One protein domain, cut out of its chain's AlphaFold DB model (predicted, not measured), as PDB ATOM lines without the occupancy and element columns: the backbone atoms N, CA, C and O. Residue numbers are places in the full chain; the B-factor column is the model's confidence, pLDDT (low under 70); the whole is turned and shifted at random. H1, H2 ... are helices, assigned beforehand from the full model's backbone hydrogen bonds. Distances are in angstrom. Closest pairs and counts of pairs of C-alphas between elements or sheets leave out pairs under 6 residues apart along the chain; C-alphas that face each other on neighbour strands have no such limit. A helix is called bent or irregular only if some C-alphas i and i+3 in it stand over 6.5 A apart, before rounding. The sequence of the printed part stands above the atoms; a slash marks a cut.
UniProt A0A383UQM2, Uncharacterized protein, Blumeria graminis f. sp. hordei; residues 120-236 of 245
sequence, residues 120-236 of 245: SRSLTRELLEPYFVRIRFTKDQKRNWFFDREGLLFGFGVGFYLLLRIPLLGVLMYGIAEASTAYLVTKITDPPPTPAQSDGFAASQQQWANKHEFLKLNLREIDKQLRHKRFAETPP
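This is residues 120 to 236 of the 245 residues of an uncharacterized protein of Blumeria graminis f. sp. hordei (UniProt A0A383UQM2). A helical hairpin, H3 and H4, is crossed on one side by H1, while H2 and short H5 sit near the hairpin's open end. A smaller hairpin, H6 and H7, extends beyond that end, and residues 231 to 236 stick out free. The printed part has 117 residues with seven named helices, H1 to H7 in chain order, and no named strand: all helix. It is compact, with a radius of gyration of the C-alphas of 15.4 A, yet elongated, spanning 52 by 34 by 22 A.

H1, residues 120 to 134, begins at C-alpha 120 (148.529, 127.890, 185.233) and is 22.5 A long; it is irregular, with C-alphas 127 and 130 7.0 A apart. H2 is residues 139 to 148, H3 150 to 164 with 20.3 A, and H4 170 to 188 with 25.5 A. H5 is residues 201 to 204, H6 211 to 216, and H7 222 to 233 with 17.7 A, ending at C-alpha 233 (161.335, 138.092, 155.398).

H1 touches H3 with residues 120 to 124 alone, the closest C-alphas, of Ser 120 and Gly 157, being 4.4 A apart. H1 touches H4 at a steep tilt of 62 degrees, closest at C-alphas 127 and 178, 5.8 A. The hairpin H3 and H4 has a shallow tilt of 19 degrees, opposite ways, closest at C-alphas 164 and 170, 4.5 A. H2 is close to but not clearly touching H5, C-alphas 141 and 203 being 6.4 A apart. The hairpin H6 and H7 only just touches, with 3 pairs of C-alphas within 8 A, closest at 214 and 222, 7.2 A. In H2, H3 and H6 every O i to N i+4 pair is within hydrogen-bond range; H1 has 8 of 11, H4 14 of 15, and H7 1 of 8 beside 2 of 9 O i to N i+3 pairs, while H5 is too short for an i+4 pair.

The C-alphas farthest apart, of Pro 167 and Pro 236, are 52.5 A apart. The printed part has no cut, and the link from H4 to H5 is long, 12 residues. Residues 219 to 236 of the model have pLDDT under 70.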
ATOM      1  N   SER A 120     147.984 126.979 186.255       92.25
ATOM      2  CA  SER A 120     148.529 127.890 185.233       92.25
ATOM      3  C   SER A 120     148.322 127.343 183.815       92.25
ATOM      4  O   SER A 120     147.806 128.032 182.928       92.25
ATOM      5  N   ARG A 121     148.627 126.056 183.597       91.50
ATOM      6  CA  ARG A 121     148.430 125.407 182.292       91.50
ATOM      7  C   ARG A 121     146.956 125.296 181.893       91.50
ATOM      8  O   ARG A 121     146.630 125.268 180.710       91.50
ATOM      9  N   SER A 122     146.058 125.150 182.864       91.06
ATOM     10  CA  SER A 122     144.618 125.096 182.591       91.06
ATOM     11  C   SER A 122     144.084 126.477 182.240       91.06
ATOM     12  O   SER A 122     143.432 126.613 181.212       91.06
ATOM     13  N   LEU A 123     144.463 127.486 183.025       92.88
ATOM     14  CA  LEU A 123     144.099 128.881 182.814       92.88
ATOM     15  C   LEU A 123     144.521 129.361 181.423       92.88
ATOM     16  O   LEU A 123     143.702 129.842 180.656       92.88
ATOM     17  N   THR A 124     145.783 129.163 181.052       94.56
ATOM     18  CA  THR A 124     146.296 129.572 179.731       94.56
ATOM     19  C   THR A 124     145.566 128.900 178.574       94.56
ATOM     20  O   THR A 124     145.318 129.536 177.555       94.56
ATOM     21  N   ARG A 125     145.186 127.626 178.720       93.19
ATOM     22  CA  ARG A 125     144.381 126.926 177.712       93.19
ATOM     23  C   ARG A 125     142.988 127.522 177.566       93.19
ATOM     24  O   ARG A 125     142.520 127.622 176.443       93.19
ATOM     25  N   GLU A 126     142.354 127.890 178.674       92.62
ATOM     26  CA  GLU A 126     141.028 128.514 178.675       92.62
ATOM     27  C   GLU A 126     141.085 129.924 178.078       92.62
ATOM     28  O   GLU A 126     140.328 130.222 177.159       92.62
ATOM     29  N   LEU A 127     142.062 130.739 178.489       93.81
ATOM     30  CA  LEU A 127     142.257 132.097 177.968       93.81
ATOM     31  C   LEU A 127     142.575 132.128 176.463       93.81
ATOM     32  O   LEU A 127     142.229 133.087 175.774       93.81
ATOM     33  N   LEU A 128     143.238 131.095 175.936       94.56
ATOM     34  CA  LEU A 128     143.558 130.975 174.509       94.56
ATOM     35  C   LEU A 128     142.469 130.272 173.688       94.56
ATOM     36  O   LEU A 128     142.546 130.266 172.459       94.56
ATOM     37  N   GLU A 129     141.457 129.677 174.320       91.44
ATOM     38  CA  GLU A 129     140.386 128.979 173.606       91.44
ATOM     39  C   GLU A 129     139.676 129.873 172.570       91.44
ATOM     40  O   GLU A 129     139.509 129.415 171.436       91.44
ATOM     41  N   PRO A 130     139.366 131.160 172.850       89.31
ATOM     42  CA  PRO A 130     138.766 132.055 171.861       89.31
ATOM     43  C   PRO A 130     139.590 132.223 170.578       89.31
ATOM     44  O   PRO A 130     139.022 132.474 169.517       89.31
ATOM     45  N   TYR A 131     140.916 132.088 170.653       90.12
ATOM     46  CA  TYR A 131     141.794 132.123 169.483       90.12
ATOM     47  C   TYR A 131     141.728 130.802 168.696       90.12
ATOM     48  O   TYR A 131     141.532 130.811 167.481       90.12
ATOM     49  N   PHE A 132     141.808 129.660 169.384       90.62
ATOM     50  CA  PHE A 132     141.797 128.336 168.746       90.62
ATOM     51  C   PHE A 132     140.447 127.909 168.175       90.62
ATOM     52  O   PHE A 132     140.410 127.031 167.323       90.62
ATOM     53  N   VAL A 133     139.343 128.493 168.642       86.50
ATOM     54  CA  VAL A 133     138.024 128.266 168.034       86.50
ATOM     55  C   VAL A 133     137.897 129.005 166.697       86.50
ATOM     56  O   VAL A 133     137.162 128.564 165.820       86.50
ATOM     57  N   ARG A 134     138.625 130.114 166.510       85.94
ATOM     58  CA  ARG A 134     138.579 130.903 165.268       85.94
ATOM     59  C   ARG A 134     139.442 130.291 164.174       85.94
ATOM     60  O   ARG A 134     139.015 130.219 163.030       85.94
ATOM     61  N   ILE A 135     140.641 129.830 164.521       86.25
ATOM     62  CA  ILE A 135     141.585 129.270 163.551       86.25
ATOM     63  C   ILE A 135     141.519 127.745 163.578       86.25
ATOM     64  O   ILE A 135     141.580 127.134 164.642       86.25
ATOM     65  N   ARG A 136     141.431 127.117 162.401       85.12
ATOM     66  CA  ARG A 136     141.261 125.663 162.248       85.12
ATOM     67  C   ARG A 136     142.549 124.887 162.552       85.12
ATOM     68  O   ARG A 136     143.228 124.411 161.651       85.12
ATOM     69  N   PHE A 137     142.875 124.738 163.833       89.06
ATOM     70  CA  PHE A 137     143.956 123.861 164.286       89.06
ATOM     71  C   PHE A 137     143.473 122.414 164.435       89.06
ATOM     72  O   PHE A 137     142.469 122.141 165.097       89.06
ATOM     73  N   THR A 138     144.248 121.456 163.924       92.31
ATOM     74  CA  THR A 138     144.099 120.054 164.332       92.31
ATOM     75  C   THR A 138     144.576 119.862 165.777       92.31
ATOM     76  O   THR A 138     145.290 120.696 166.346       92.31
ATOM     77  N   LYS A 139     144.205 118.736 166.403       91.12
ATOM     78  CA  LYS A 139     144.620 118.424 167.784       91.12
ATOM     79  C   LYS A 139     146.145 118.411 167.937       91.12
ATOM     80  O   LYS A 139     146.651 118.936 168.930       91.12
ATOM     81  N   ASP A 140     146.856 117.852 166.961       93.75
ATOM     82  CA  ASP A 140     148.317 117.774 166.981       93.75
ATOM     83  C   ASP A 140     148.963 119.137 166.735       93.75
ATOM     84  O   ASP A 140     149.870 119.513 167.477       93.75
ATOM     85  N   GLN A 141     148.434 119.933 165.800       94.06
ATOM     86  CA  GLN A 141     148.919 121.296 165.568       94.06
ATOM     87  C   GLN A 141     148.747 122.171 166.817       94.06
ATOM     88  O   GLN A 141     149.692 122.838 167.238       94.06
ATOM     89  N   LYS A 142     147.574 122.123 167.469       94.19
ATOM     90  CA  LYS A 142     147.323 122.841 168.733       94.19
ATOM     91  C   LYS A 142     148.295 122.376 169.819       94.19
ATOM     92  O   LYS A 142     148.858 123.205 170.531       94.19
ATOM     93  N   ARG A 143     148.530 121.062 169.949       92.81
ATOM     94  CA  ARG A 143     149.489 120.510 170.923       92.81
ATOM     95  C   ARG A 143     150.901 121.047 170.686       92.81
ATOM     96  O   ARG A 143     151.527 121.481 171.651       92.81
ATOM     97  N   ASN A 144     151.367 121.034 169.442       94.19
ATOM     98  CA  ASN A 144     152.703 121.497 169.071       94.19
ATOM     99  C   ASN A 144     152.854 123.008 169.289       94.19
ATOM    100  O   ASN A 144     153.839 123.431 169.885       94.19
ATOM    101  N   TRP A 145     151.832 123.801 168.945       95.00
ATOM    102  CA  TRP A 145     151.810 125.244 169.209       95.00
ATOM    103  C   TRP A 145     151.991 125.561 170.702       95.00
ATOM    104  O   TRP A 145     152.793 126.422 171.066       95.00
ATOM    105  N   PHE A 146     151.274 124.840 171.581       94.00
ATOM    106  CA  PHE A 146     151.401 125.006 173.035       94.00
ATOM    107  C   PHE A 146     152.768 124.565 173.548       94.00
ATOM    108  O   PHE A 146     153.295 125.190 174.463       94.00
ATOM    109  N   PHE A 147     153.303 123.471 173.004       91.31
ATOM    110  CA  PHE A 147     154.595 122.927 173.406       91.31
ATOM    111  C   PHE A 147     155.738 123.886 173.058       91.31
ATOM    112  O   PHE A 147     156.570 124.197 173.903       91.31
ATOM    113  N   ASP A 148     155.732 124.444 171.852       91.62
ATOM    114  CA  ASP A 148     156.805 125.322 171.393       91.62
ATOM    115  C   ASP A 148     156.895 126.653 172.179       91.62
ATOM    116  O   ASP A 148     157.976 127.232 172.365       91.62
ATOM    117  N   ARG A 149     155.752 127.085 172.735       92.50
ATOM    118  CA  ARG A 149     155.575 128.300 173.552       92.50
ATOM    119  C   ARG A 149     155.417 128.004 175.051       92.50
ATOM    120  O   ARG A 149     155.042 128.892 175.816       92.50
ATOM    121  N   GLU A 150     155.703 126.777 175.489       88.88
ATOM    122  CA  GLU A 150     155.349 126.279 176.825       88.88
ATOM    123  C   GLU A 150     155.956 127.110 177.961       88.88
ATOM    124  O   GLU A 150     155.241 127.455 178.896       88.88
ATOM    125  N   GLY A 151     157.232 127.499 177.864       87.75
ATOM    126  CA  GLY A 151     157.900 128.305 178.895       87.75
ATOM    127  C   GLY A 151     157.295 129.704 179.071       87.75
ATOM    128  O   GLY A 151     157.029 130.126 180.197       87.75
ATOM    129  N   LEU A 152     157.014 130.404 177.965       91.44
ATOM    130  CA  LEU A 152     156.393 131.733 177.995       91.44
ATOM    131  C   LEU A 152     154.962 131.661 178.536       91.44
ATOM    132  O   LEU A 152     154.589 132.433 179.418       91.44
ATOM    133  N   LEU A 153     154.170 130.717 178.018       93.44
ATOM    134  CA  LEU A 153     152.790 130.515 178.452       93.44
ATOM    135  C   LEU A 153     152.733 130.108 179.922       93.44
ATOM    136  O   LEU A 153     151.878 130.597 180.652       93.44
ATOM    137  N   PHE A 154     153.659 129.266 180.378       91.06
ATOM    138  CA  PHE A 154     153.766 128.893 181.780       91.06
ATOM    139  C   PHE A 154     154.014 130.115 182.674       91.06
ATOM    140  O   PHE A 154     153.268 130.308 183.634       91.06
ATOM    141  N   GLY A 155     154.997 130.960 182.340       90.62
ATOM    142  CA  GLY A 155     155.293 132.182 183.097       90.62
ATOM    143  C   GLY A 155     154.109 133.151 183.134       90.62
ATOM    144  O   GLY A 155     153.705 133.600 184.207       90.62
ATOM    145  N   PHE A 156     153.487 133.390 181.976       94.12
ATOM    146  CA  PHE A 156     152.269 134.194 181.862       94.12
ATOM    147  C   PHE A 156     151.132 133.642 182.737       94.12
ATOM    148  O   PHE A 156     150.524 134.368 183.525       94.12
ATOM    149  N   GLY A 157     150.872 132.336 182.643       94.19
ATOM    150  CA  GLY A 157     149.809 131.674 183.387       94.19
ATOM    151  C   GLY A 157     150.049 131.649 184.894       94.19
ATOM    152  O   GLY A 157     149.093 131.796 185.648       94.19
ATOM    153  N   VAL A 158     151.300 131.502 185.353       93.25
ATOM    154  CA  VAL A 158     151.636 131.559 186.786       93.25
ATOM    155  C   VAL A 158     151.383 132.962 187.330       93.25
ATOM    156  O   VAL A 158     150.763 133.086 188.382       93.25
ATOM    157  N   GLY A 159     151.788 134.007 186.600       93.50
ATOM    158  CA  GLY A 159     151.532 135.395 186.991       93.50
ATOM    159  C   GLY A 159     150.043 135.667 187.208       93.50
ATOM    160  O   GLY A 159     149.639 136.089 188.292       93.50
ATOM    161  N   PHE A 160     149.203 135.333 186.224       93.88
ATOM    162  CA  PHE A 160     147.753 135.504 186.361       93.88
ATOM    163  C   PHE A 160     147.122 134.564 187.389       93.88
ATOM    164  O   PHE A 160     146.213 134.981 188.099       93.88
ATOM    165  N   TYR A 161     147.607 133.327 187.528       92.44
ATOM    166  CA  TYR A 161     147.124 132.405 188.558       92.44
ATOM    167  C   TYR A 161     147.305 132.977 189.969       92.44
ATOM    168  O   TYR A 161     146.386 132.892 190.783       92.44
ATOM    169  N   LEU A 162     148.461 133.586 190.255       91.50
ATOM    170  CA  LEU A 162     148.723 134.220 191.548       91.50
ATOM    171  C   LEU A 162     147.796 135.416 191.792       91.50
ATOM    172  O   LEU A 162     147.248 135.537 192.885       91.50
ATOM    173  N   LEU A 163     147.569 136.250 190.771       91.62
ATOM    174  CA  LEU A 163     146.671 137.406 190.866       91.62
ATOM    175  C   LEU A 163     145.206 136.992 191.071       91.62
ATOM    176  O   LEU A 163     144.514 137.562 191.909       91.62
ATOM    177  N   LEU A 164     144.741 135.963 190.358       90.12
ATOM    178  CA  LEU A 164     143.383 135.421 190.489       90.12
ATOM    179  C   LEU A 164     143.129 134.760 191.847       90.12
ATOM    180  O   LEU A 164     141.981 134.625 192.262       90.12
ATOM    181  N   ARG A 165     144.191 134.336 192.540       87.69
ATOM    182  CA  ARG A 165     144.096 133.754 193.882       87.69
ATOM    183  C   ARG A 165     143.750 134.786 194.953       87.69
ATOM    184  O   ARG A 165     143.388 134.383 196.058       87.69
ATOM    185  N   ILE A 166     143.874 136.082 194.652       88.62
ATOM    186  CA  ILE A 166     143.505 137.154 195.572       88.62
ATOM    187  C   ILE A 166     141.970 137.251 195.598       88.62
ATOM    188  O   ILE A 166     141.353 137.510 194.558       88.62
ATOM    189  N   PRO A 167     141.326 137.026 196.759       83.00
ATOM    190  CA  PRO A 167     139.874 137.101 196.865       83.00
ATOM    191  C   PRO A 167     139.370 138.506 196.505       83.00
ATOM    192  O   PRO A 167     140.103 139.486 196.613       83.00
ATOM    193  N   LEU A 168     138.111 138.599 196.061       83.50
ATOM    194  CA  LEU A 168     137.422 139.827 195.612       83.50
ATOM    195  C   LEU A 168     137.931 140.443 194.293       83.50
ATOM    196  O   LEU A 168     137.149 141.067 193.583       83.50
ATOM    197  N   LEU A 169     139.190 140.216 193.908       84.31
ATOM    198  CA  LEU A 169     139.760 140.718 192.649       84.31
ATOM    199  C   LEU A 169     139.649 139.725 191.483       84.31
ATOM    200  O   LEU A 169     139.836 140.115 190.334       84.31
ATOM    201  N   GLY A 170     139.311 138.459 191.747       82.56
ATOM    202  CA  GLY A 170     139.338 137.384 190.747       82.56
ATOM    203  C   GLY A 170     138.555 137.670 189.458       82.56
ATOM    204  O   GLY A 170     139.085 137.456 188.372       82.56
ATOM    205  N   VAL A 171     137.330 138.205 189.546       87.56
ATOM    206  CA  VAL A 171     136.501 138.495 188.355       87.56
ATOM    207  C   VAL A 171     137.116 139.612 187.505       87.56
ATOM    208  O   VAL A 171     137.240 139.468 186.289       87.56
ATOM    209  N   LEU A 172     137.563 140.699 188.142       90.50
ATOM    210  CA  LEU A 172     138.232 141.808 187.456       90.50
ATOM    211  C   LEU A 172     139.543 141.343 186.809       90.50
ATOM    212  O   LEU A 172     139.803 141.612 185.637       90.50
ATOM    213  N   MET A 173     140.349 140.593 187.563       91.88
ATOM    214  CA  MET A 173     141.617 140.057 187.084       91.88
ATOM    215  C   MET A 173     141.430 139.071 185.932       91.88
ATOM    216  O   MET A 173     142.287 139.016 185.053       91.88
ATOM    217  N   TYR A 174     140.317 138.335 185.893       90.69
ATOM    218  CA  TYR A 174     140.000 137.442 184.781       90.69
ATOM    219  C   TYR A 174     139.761 138.226 183.483       90.69
ATOM    220  O   TYR A 174     140.360 137.900 182.460       90.69
ATOM    221  N   GLY A 175     139.001 139.327 183.528       91.06
ATOM    222  CA  GLY A 175     138.832 140.211 182.366       91.06
ATOM    223  C   GLY A 175     140.157 140.816 181.876       91.06
ATOM    224  O   GLY A 175     140.432 140.853 180.674       91.06
ATOM    225  N   ILE A 176     141.035 141.218 182.805       93.50
ATOM    226  CA  ILE A 176     142.391 141.689 182.471       93.50
ATOM    227  C   ILE A 176     143.220 140.565 181.835       93.50
ATOM    228  O   ILE A 176     143.959 140.814 180.879       93.50
ATOM    229  N   ALA A 177     143.096 139.332 182.332       94.06
ATOM    230  CA  ALA A 177     143.787 138.166 181.793       94.06
ATOM    231  C   ALA A 177     143.347 137.855 180.357       94.06
ATOM    232  O   ALA A 177     144.200 137.597 179.506       94.06
ATOM    233  N   GLU A 178     142.051 137.937 180.049       92.69
ATOM    234  CA  GLU A 178     141.537 137.765 178.683       92.69
ATOM    235  C   GLU A 178     142.070 138.851 177.736       92.69
ATOM    236  O   GLU A 178     142.576 138.542 176.652       92.69
ATOM    237  N   ALA A 179     142.046 140.119 178.158       91.06
ATOM    238  CA  ALA A 179     142.578 141.228 177.363       91.06
ATOM    239  C   ALA A 179     144.097 141.106 177.134       91.06
ATOM    240  O   ALA A 179     144.589 141.295 176.018       91.06
ATOM    241  N   SER A 180     144.833 140.725 178.178       93.94
ATOM    242  CA  SER A 180     146.280 140.512 178.130       93.94
ATOM    243  C   SER A 180     146.645 139.304 177.272       93.94
ATOM    244  O   SER A 180     147.618 139.359 176.525       93.94
ATOM    245  N   THR A 181     145.839 138.240 177.298       94.44
ATOM    246  CA  THR A 181     146.011 137.080 176.412       94.44
ATOM    247  C   THR A 181     145.774 137.467 174.960       94.44
ATOM    248  O   THR A 181     146.553 137.088 174.087       94.44
ATOM    249  N   ALA A 182     144.753 138.282 174.687       89.75
ATOM    250  CA  ALA A 182     144.514 138.797 173.348       89.75
ATOM    251  C   ALA A 182     145.717 139.600 172.823       89.75
ATOM    252  O   ALA A 182     146.108 139.413 171.674       89.75
ATOM    253  N   TYR A 183     146.337 140.442 173.655       89.81
ATOM    254  CA  TYR A 183     147.573 141.140 173.289       89.81
ATOM    255  C   TYR A 183     148.749 140.172 173.107       89.81
ATOM    256  O   TYR A 183     149.450 140.250 172.097       89.81
ATOM    257  N   LEU A 184     148.932 139.223 174.030       91.50
ATOM    258  CA  LEU A 184     149.994 138.220 173.983       91.50
ATOM    259  C   LEU A 184     149.973 137.441 172.665       91.50
ATOM    260  O   LEU A 184     151.011 137.326 172.018       91.50
ATOM    261  N   VAL A 185     148.798 136.977 172.223       90.75
ATOM    262  CA  VAL A 185     148.623 136.283 170.935       90.75
ATOM    263  C   VAL A 185     149.189 137.111 169.782       90.75
ATOM    264  O   VAL A 185     149.928 136.577 168.963       90.75
ATOM    265  N   THR A 186     148.951 138.428 169.753       85.81
ATOM    266  CA  THR A 186     149.480 139.294 168.680       85.81
ATOM    267  C   THR A 186     151.005 139.415 168.646       85.81
ATOM    268  O   THR A 186     151.551 139.918 167.659       85.81
ATOM    269  N   LYS A 187     151.687 139.002 169.722       85.75
ATOM    270  CA  LYS A 187     153.148 139.028 169.857       85.75
ATOM    271  C   LYS A 187     153.803 137.678 169.598       85.75
ATOM    272  O   LYS A 187     154.951 137.644 169.173       85.75
ATOM    273  N   ILE A 188     153.089 136.583 169.845       88.94
ATOM    274  CA  ILE A 188     153.647 135.219 169.798       88.94
ATOM    275  C   ILE A 188     153.126 134.398 168.615       88.94
ATOM    276  O   ILE A 188     153.411 133.205 168.495       88.94
ATOM    277  N   THR A 189     152.299 135.002 167.773       88.38
ATOM    278  CA  THR A 189     151.656 134.404 166.599       88.38
ATOM    279  C   THR A 189     151.616 135.454 165.505       88.38
ATOM    280  O   THR A 189     151.520 136.643 165.814       88.38
ATOM    281  N   ASP A 190     151.673 135.030 164.252       86.06
ATOM    282  CA  ASP A 190     151.527 135.901 163.089       86.06
ATOM    283  C   ASP A 190     150.069 136.335 162.869       86.06
ATOM    284  O   ASP A 190     149.148 135.709 163.412       86.06
ATOM    285  N   PRO A 191     149.825 137.443 162.142       84.69
ATOM    286  CA  PRO A 191     148.471 137.815 161.751       84.69
ATOM    287  C   PRO A 191     147.845 136.665 160.966       84.69
ATOM    288  O   PRO A 191     148.483 136.155 160.045       84.69
ATOM    289  N   PRO A 192     146.617 136.245 161.308       85.62
ATOM    290  CA  PRO A 192     145.912 135.307 160.459       85.62
ATOM    291  C   PRO A 192     145.618 135.981 159.115       85.62
ATOM    292  O   PRO A 192     145.193 137.140 159.127       85.62
ATOM    293  N   PRO A 193     145.821 135.286 157.985       85.06
ATOM    294  CA  PRO A 193     145.442 135.790 156.674       85.06
ATOM    295  C   PRO A 193     143.915 135.870 156.565       85.06
ATOM    296  O   PRO A 193     143.174 135.497 157.479       85.06
ATOM    297  N   THR A 194     143.415 136.343 155.431       82.94
ATOM    298  CA  THR A 194     141.979 136.249 155.139       82.94
ATOM    299  C   THR A 194     141.521 134.776 155.117       82.94
ATOM    300  O   THR A 194     142.315 133.897 154.764       82.94
ATOM    301  N   PRO A 195     140.255 134.452 155.453       80.88
ATOM    302  CA  PRO A 195     139.777 133.064 155.470       80.88
ATOM    303  C   PRO A 195     139.980 132.315 154.146       80.88
ATOM    304  O   PRO A 195     140.298 131.127 154.162       80.88
ATOM    305  N   ALA A 196     139.884 133.019 153.012       79.81
ATOM    306  CA  ALA A 196     140.124 132.469 151.675       79.81
ATOM    307  C   ALA A 196     141.575 132.000 151.450       79.81
ATOM    308  O   ALA A 196     141.825 131.170 150.584       79.81
ATOM    309  N   GLN A 197     142.524 132.514 152.232       81.00
ATOM    310  CA  GLN A 197     143.950 132.174 152.190       81.00
ATOM    311  C   GLN A 197     144.401 131.477 153.483       81.00
ATOM    312  O   GLN A 197     145.580 131.470 153.827       81.00
ATOM    313  N   SER A 198     143.455 130.916 154.243       82.81
ATOM    314  CA  SER A 198     143.735 130.316 155.550       82.81
ATOM    315  C   SER A 198     144.410 128.946 155.490       82.81
ATOM    316  O   SER A 198     144.898 128.456 156.516       82.81
ATOM    317  N   ASP A 199     144.467 128.345 154.303       84.06
ATOM    318  CA  ASP A 199     145.067 127.037 154.086       84.06
ATOM    319  C   ASP A 199     146.553 127.044 154.457       84.06
ATOM    320  O   ASP A 199     147.333 127.911 154.070       84.06
ATOM    321  N   GLY A 200     146.951 126.076 155.282       85.50
ATOM    322  CA  GLY A 200     148.327 125.954 155.767       85.50
ATOM    323  C   GLY A 200     148.725 126.934 156.880       85.50
ATOM    324  O   GLY A 200     149.741 126.692 157.535       85.50
ATOM    325  N   PHE A 201     147.924 127.959 157.201       89.25
ATOM    326  CA  PHE A 201     148.264 128.921 158.260       89.25
ATOM    327  C   PHE A 201     148.422 128.249 159.633       89.25
ATOM    328  O   PHE A 201     149.423 128.429 160.320       89.25
ATOM    329  N   ALA A 202     147.479 127.394 160.037       89.81
ATOM    330  CA  ALA A 202     147.585 126.679 161.315       89.81
ATOM    331  C   ALA A 202     148.839 125.782 161.388       89.81
ATOM    332  O   ALA A 202     149.410 125.588 162.464       89.81
ATOM    333  N   ALA A 203     149.283 125.252 160.243       90.88
ATOM    334  CA  ALA A 203     150.486 124.441 160.166       90.88
ATOM    335  C   ALA A 203     151.753 125.290 160.340       90.88
ATOM    336  O   ALA A 203     152.628 124.872 161.102       90.88
ATOM    337  N   SER A 204     151.820 126.474 159.714       89.88
ATOM    338  CA  SER A 204     152.963 127.393 159.836       89.88
ATOM    339  C   SER A 204     153.139 127.914 161.263       89.88
ATOM    340  O   SER A 204     154.260 128.068 161.735       89.88
ATOM    341  N   GLN A 205     152.040 128.086 162.002       91.44
ATOM    342  CA  GLN A 205     152.079 128.612 163.368       91.44
ATOM    343  C   GLN A 205     152.570 127.616 164.434       91.44
ATOM    344  O   GLN A 205     152.787 128.016 165.582       91.44
ATOM    345  N   GLN A 206     152.753 126.330 164.108       91.38
ATOM    346  CA  GLN A 206     153.209 125.328 165.085       91.38
ATOM    347  C   GLN A 206     154.566 125.681 165.699       91.38
ATOM    348  O   GLN A 206     154.750 125.485 166.900       91.38
ATOM    349  N   GLN A 207     155.475 126.235 164.897       89.69
ATOM    350  CA  GLN A 207     156.755 126.756 165.366       89.69
ATOM    351  C   GLN A 207     156.654 128.263 165.607       89.69
ATOM    352  O   GLN A 207     155.979 129.001 164.889       89.69
ATOM    353  N   TRP A 208     157.306 128.741 166.655       87.06
ATOM    354  CA  TRP A 208     157.396 130.148 166.988       87.06
ATOM    355  C   TRP A 208     158.575 130.751 166.237       87.06
ATOM    356  O   TRP A 208     159.686 130.833 166.759       87.06
ATOM    357  N   ALA A 209     158.296 131.195 165.009       78.81
ATOM    358  CA  ALA A 209     159.284 131.779 164.102       78.81
ATOM    359  C   ALA A 209     160.164 132.841 164.794       78.81
ATOM    360  O   ALA A 209     161.388 132.798 164.722       78.81
ATOM    361  N   ASN A 210     159.546 133.715 165.594       73.56
ATOM    362  CA  ASN A 210     160.214 134.859 166.223       73.56
ATOM    363  C   ASN A 210     160.698 134.613 167.668       73.56
ATOM    364  O   ASN A 210     160.913 135.567 168.418       73.56
ATOM    365  N   LYS A 211     160.855 133.353 168.103       81.06
ATOM    366  CA  LYS A 211     161.179 133.000 169.502       81.06
ATOM    367  C   LYS A 211     162.466 133.638 170.019       81.06
ATOM    368  O   LYS A 211     162.467 134.288 171.060       81.06
ATOM    369  N   HIS A 212     163.568 133.437 169.302       72.69
ATOM    370  CA  HIS A 212     164.889 133.899 169.731       72.69
ATOM    371  C   HIS A 212     164.980 135.420 169.784       72.69
ATOM    372  O   HIS A 212     165.673 135.967 170.637       72.69
ATOM    373  N   GLU A 213     164.272 136.096 168.884       70.81
ATOM    374  CA  GLU A 213     164.241 137.550 168.834       70.81
ATOM    375  C   GLU A 213     163.411 138.084 169.986       70.81
ATOM    376  O   GLU A 213     163.924 138.870 170.772       70.81
ATOM    377  N   PHE A 214     162.198 137.561 170.182       77.06
ATOM    378  CA  PHE A 214     161.333 137.959 171.290       77.06
ATOM    379  C   PHE A 214     162.034 137.885 172.654       77.06
ATOM    380  O   PHE A 214     161.885 138.790 173.469       77.06
ATOM    381  N   LEU A 215     162.834 136.840 172.890       77.69
ATOM    382  CA  LEU A 215     163.565 136.653 174.147       77.69
ATOM    383  C   LEU A 215     164.751 137.613 174.335       77.69
ATOM    384  O   LEU A 215     165.178 137.821 175.467       77.69
ATOM    385  N   LYS A 216     165.291 138.188 173.254       77.75
ATOM    386  CA  LYS A 216     166.405 139.153 173.295       77.75
ATOM    387  C   LYS A 216     165.936 140.607 173.387       77.75
ATOM    388  O   LYS A 216     166.758 141.493 173.611       77.75
ATOM    389  N   LEU A 217     164.641 140.867 173.203       71.94
ATOM    390  CA  LEU A 217     164.101 142.223 173.168       71.94
ATOM    391  C   LEU A 217     164.079 142.867 174.549       71.94
ATOM    392  O   LEU A 217     163.572 142.304 175.518       71.94
ATOM    393  N   ASN A 218     164.536 144.118 174.611       70.69
ATOM    394  CA  ASN A 218     164.235 144.980 175.743       70.69
ATOM    395  C   ASN A 218     162.722 145.256 175.757       70.69
ATOM    396  O   ASN A 218     162.144 145.585 174.720       70.69
ATOM    397  N   LEU A 219     162.083 145.160 176.929       67.00
ATOM    398  CA  LEU A 219     160.634 145.338 177.110       67.00
ATOM    399  C   LEU A 219     160.093 146.626 176.462       67.00
ATOM    400  O   LEU A 219     158.965 146.645 175.978       67.00
ATOM    401  N   ARG A 220     160.904 147.691 176.409       68.69
ATOM    402  CA  ARG A 220     160.534 148.985 175.806       68.69
ATOM    403  C   ARG A 220     160.572 148.998 174.272       68.69
ATOM    404  O   ARG A 220     159.982 149.881 173.656       68.69
ATOM    405  N   GLU A 221     161.241 148.032 173.650       69.12
ATOM    406  CA  GLU A 221     161.513 147.987 172.207       69.12
ATOM    407  C   GLU A 221     160.803 146.844 171.477       69.12
ATOM    408  O   GLU A 221     160.903 146.748 170.250       69.12
ATOM    409  N   ILE A 222     160.038 146.018 172.201       67.94
ATOM    410  CA  ILE A 222     159.312 144.867 171.641       67.94
ATOM    411  C   ILE A 222     158.468 145.274 170.425       67.94
ATOM    412  O   ILE A 222     158.430 144.567 169.421       67.94
ATOM    413  N   ASP A 223     157.820 146.439 170.484       65.88
ATOM    414  CA  ASP A 223     157.010 146.960 169.379       65.88
ATOM    415  C   ASP A 223     157.832 147.359 168.144       65.88
ATOM    416  O   ASP A 223     157.342 147.226 167.024       65.88
ATOM    417  N   LYS A 224     159.058 147.867 168.325       65.44
ATOM    418  CA  LYS A 224     159.860 148.465 167.246       65.44
ATOM    419  C   LYS A 224     160.697 147.443 166.484       65.44
ATOM    420  O   LYS A 224     160.845 147.586 165.279       65.44
ATOM    421  N   GLN A 225     161.247 146.428 167.144       60.97
ATOM    422  CA  GLN A 225     162.172 145.488 166.493       60.97
ATOM    423  C   GLN A 225     161.460 144.311 165.807       60.97
ATOM    424  O   GLN A 225     161.858 143.933 164.709       60.97
ATOM    425  N   LEU A 226     160.333 143.824 166.354       61.38
ATOM    426  CA  LEU A 226     159.457 142.855 165.660       61.38
ATOM    427  C   LEU A 226     158.921 143.398 164.313       61.38
ATOM    428  O   LEU A 226     158.399 142.642 163.497       61.38
ATOM    429  N   ARG A 227     159.034 144.716 164.092       56.69
ATOM    430  CA  ARG A 227     158.695 145.433 162.857       56.69
ATOM    431  C   ARG A 227     159.719 145.177 161.750       56.69
ATOM    432  O   ARG A 227     159.330 144.804 160.656       56.69
ATOM    433  N   HIS A 228     161.012 145.369 162.020       51.56
ATOM    434  CA  HIS A 228     162.030 145.491 160.969       51.56
ATOM    435  C   HIS A 228     162.241 144.193 160.179       51.56
ATOM    436  O   HIS A 228     162.432 144.236 158.969       51.56
ATOM    437  N   LYS A 229     162.140 143.034 160.838       52.12
ATOM    438  CA  LYS A 229     162.378 141.744 160.182       52.12
ATOM    439  C   LYS A 229     161.155 141.080 159.565       52.12
ATOM    440  O   LYS A 229     161.309 140.439 158.533       52.12
ATOM    441  N   ARG A 230     159.935 141.306 160.080       55.56
ATOM    442  CA  ARG A 230     158.714 140.782 159.428       55.56
ATOM    443  C   ARG A 230     158.591 141.289 157.981       55.56
ATOM    444  O   ARG A 230     158.188 140.538 157.099       55.56
ATOM    445  N   PHE A 231     158.994 142.536 157.726       51.47
ATOM    446  CA  PHE A 231     159.041 143.113 156.377       51.47
ATOM    447  C   PHE A 231     160.315 142.767 155.590       51.47
ATOM    448  O   PHE A 231     160.327 142.947 154.379       51.47
ATOM    449  N   ALA A 232     161.365 142.258 156.243       49.91
ATOM    450  CA  ALA A 232     162.566 141.764 155.566       49.91
ATOM    451  C   ALA A 232     162.400 140.316 155.064       49.91
ATOM    452  O   ALA A 232     162.990 139.951 154.052       49.91
ATOM    453  N   GLU A 233     161.592 139.499 155.751       46.12
ATOM    454  CA  GLU A 233     161.335 138.092 155.398       46.12
ATOM    455  C   GLU A 233     160.100 137.890 154.505       46.12
ATOM    456  O   GLU A 233     159.906 136.802 153.967       46.12
ATOM    457  N   THR A 234     159.278 138.926 154.302       39.62
ATOM    458  CA  THR A 234     158.198 138.902 153.304       39.62
ATOM    459  C   THR A 234     158.773 139.405 151.975       39.62
ATOM    460  O   THR A 234     158.944 140.618 151.836       39.62
ATOM    461  N   PRO A 235     159.112 138.542 150.995       35.19
ATOM    462  CA  PRO A 235     159.533 139.035 149.691       35.19
ATOM    463  C   PRO A 235     158.387 139.849 149.072       35.19
ATOM    464  O   PRO A 235     157.217 139.493 149.252       35.19
ATOM    465  N   PRO A 236     158.686 140.945 148.352       37.25
ATOM    466  CA  PRO A 236     157.664 141.693 147.643       37.25
ATOM    467  C   PRO A 236     156.983 140.730 146.673       37.25
ATOM    468  O   PRO A 236     157.621 140.176 145.782       37.25
TER     469      PRO A 236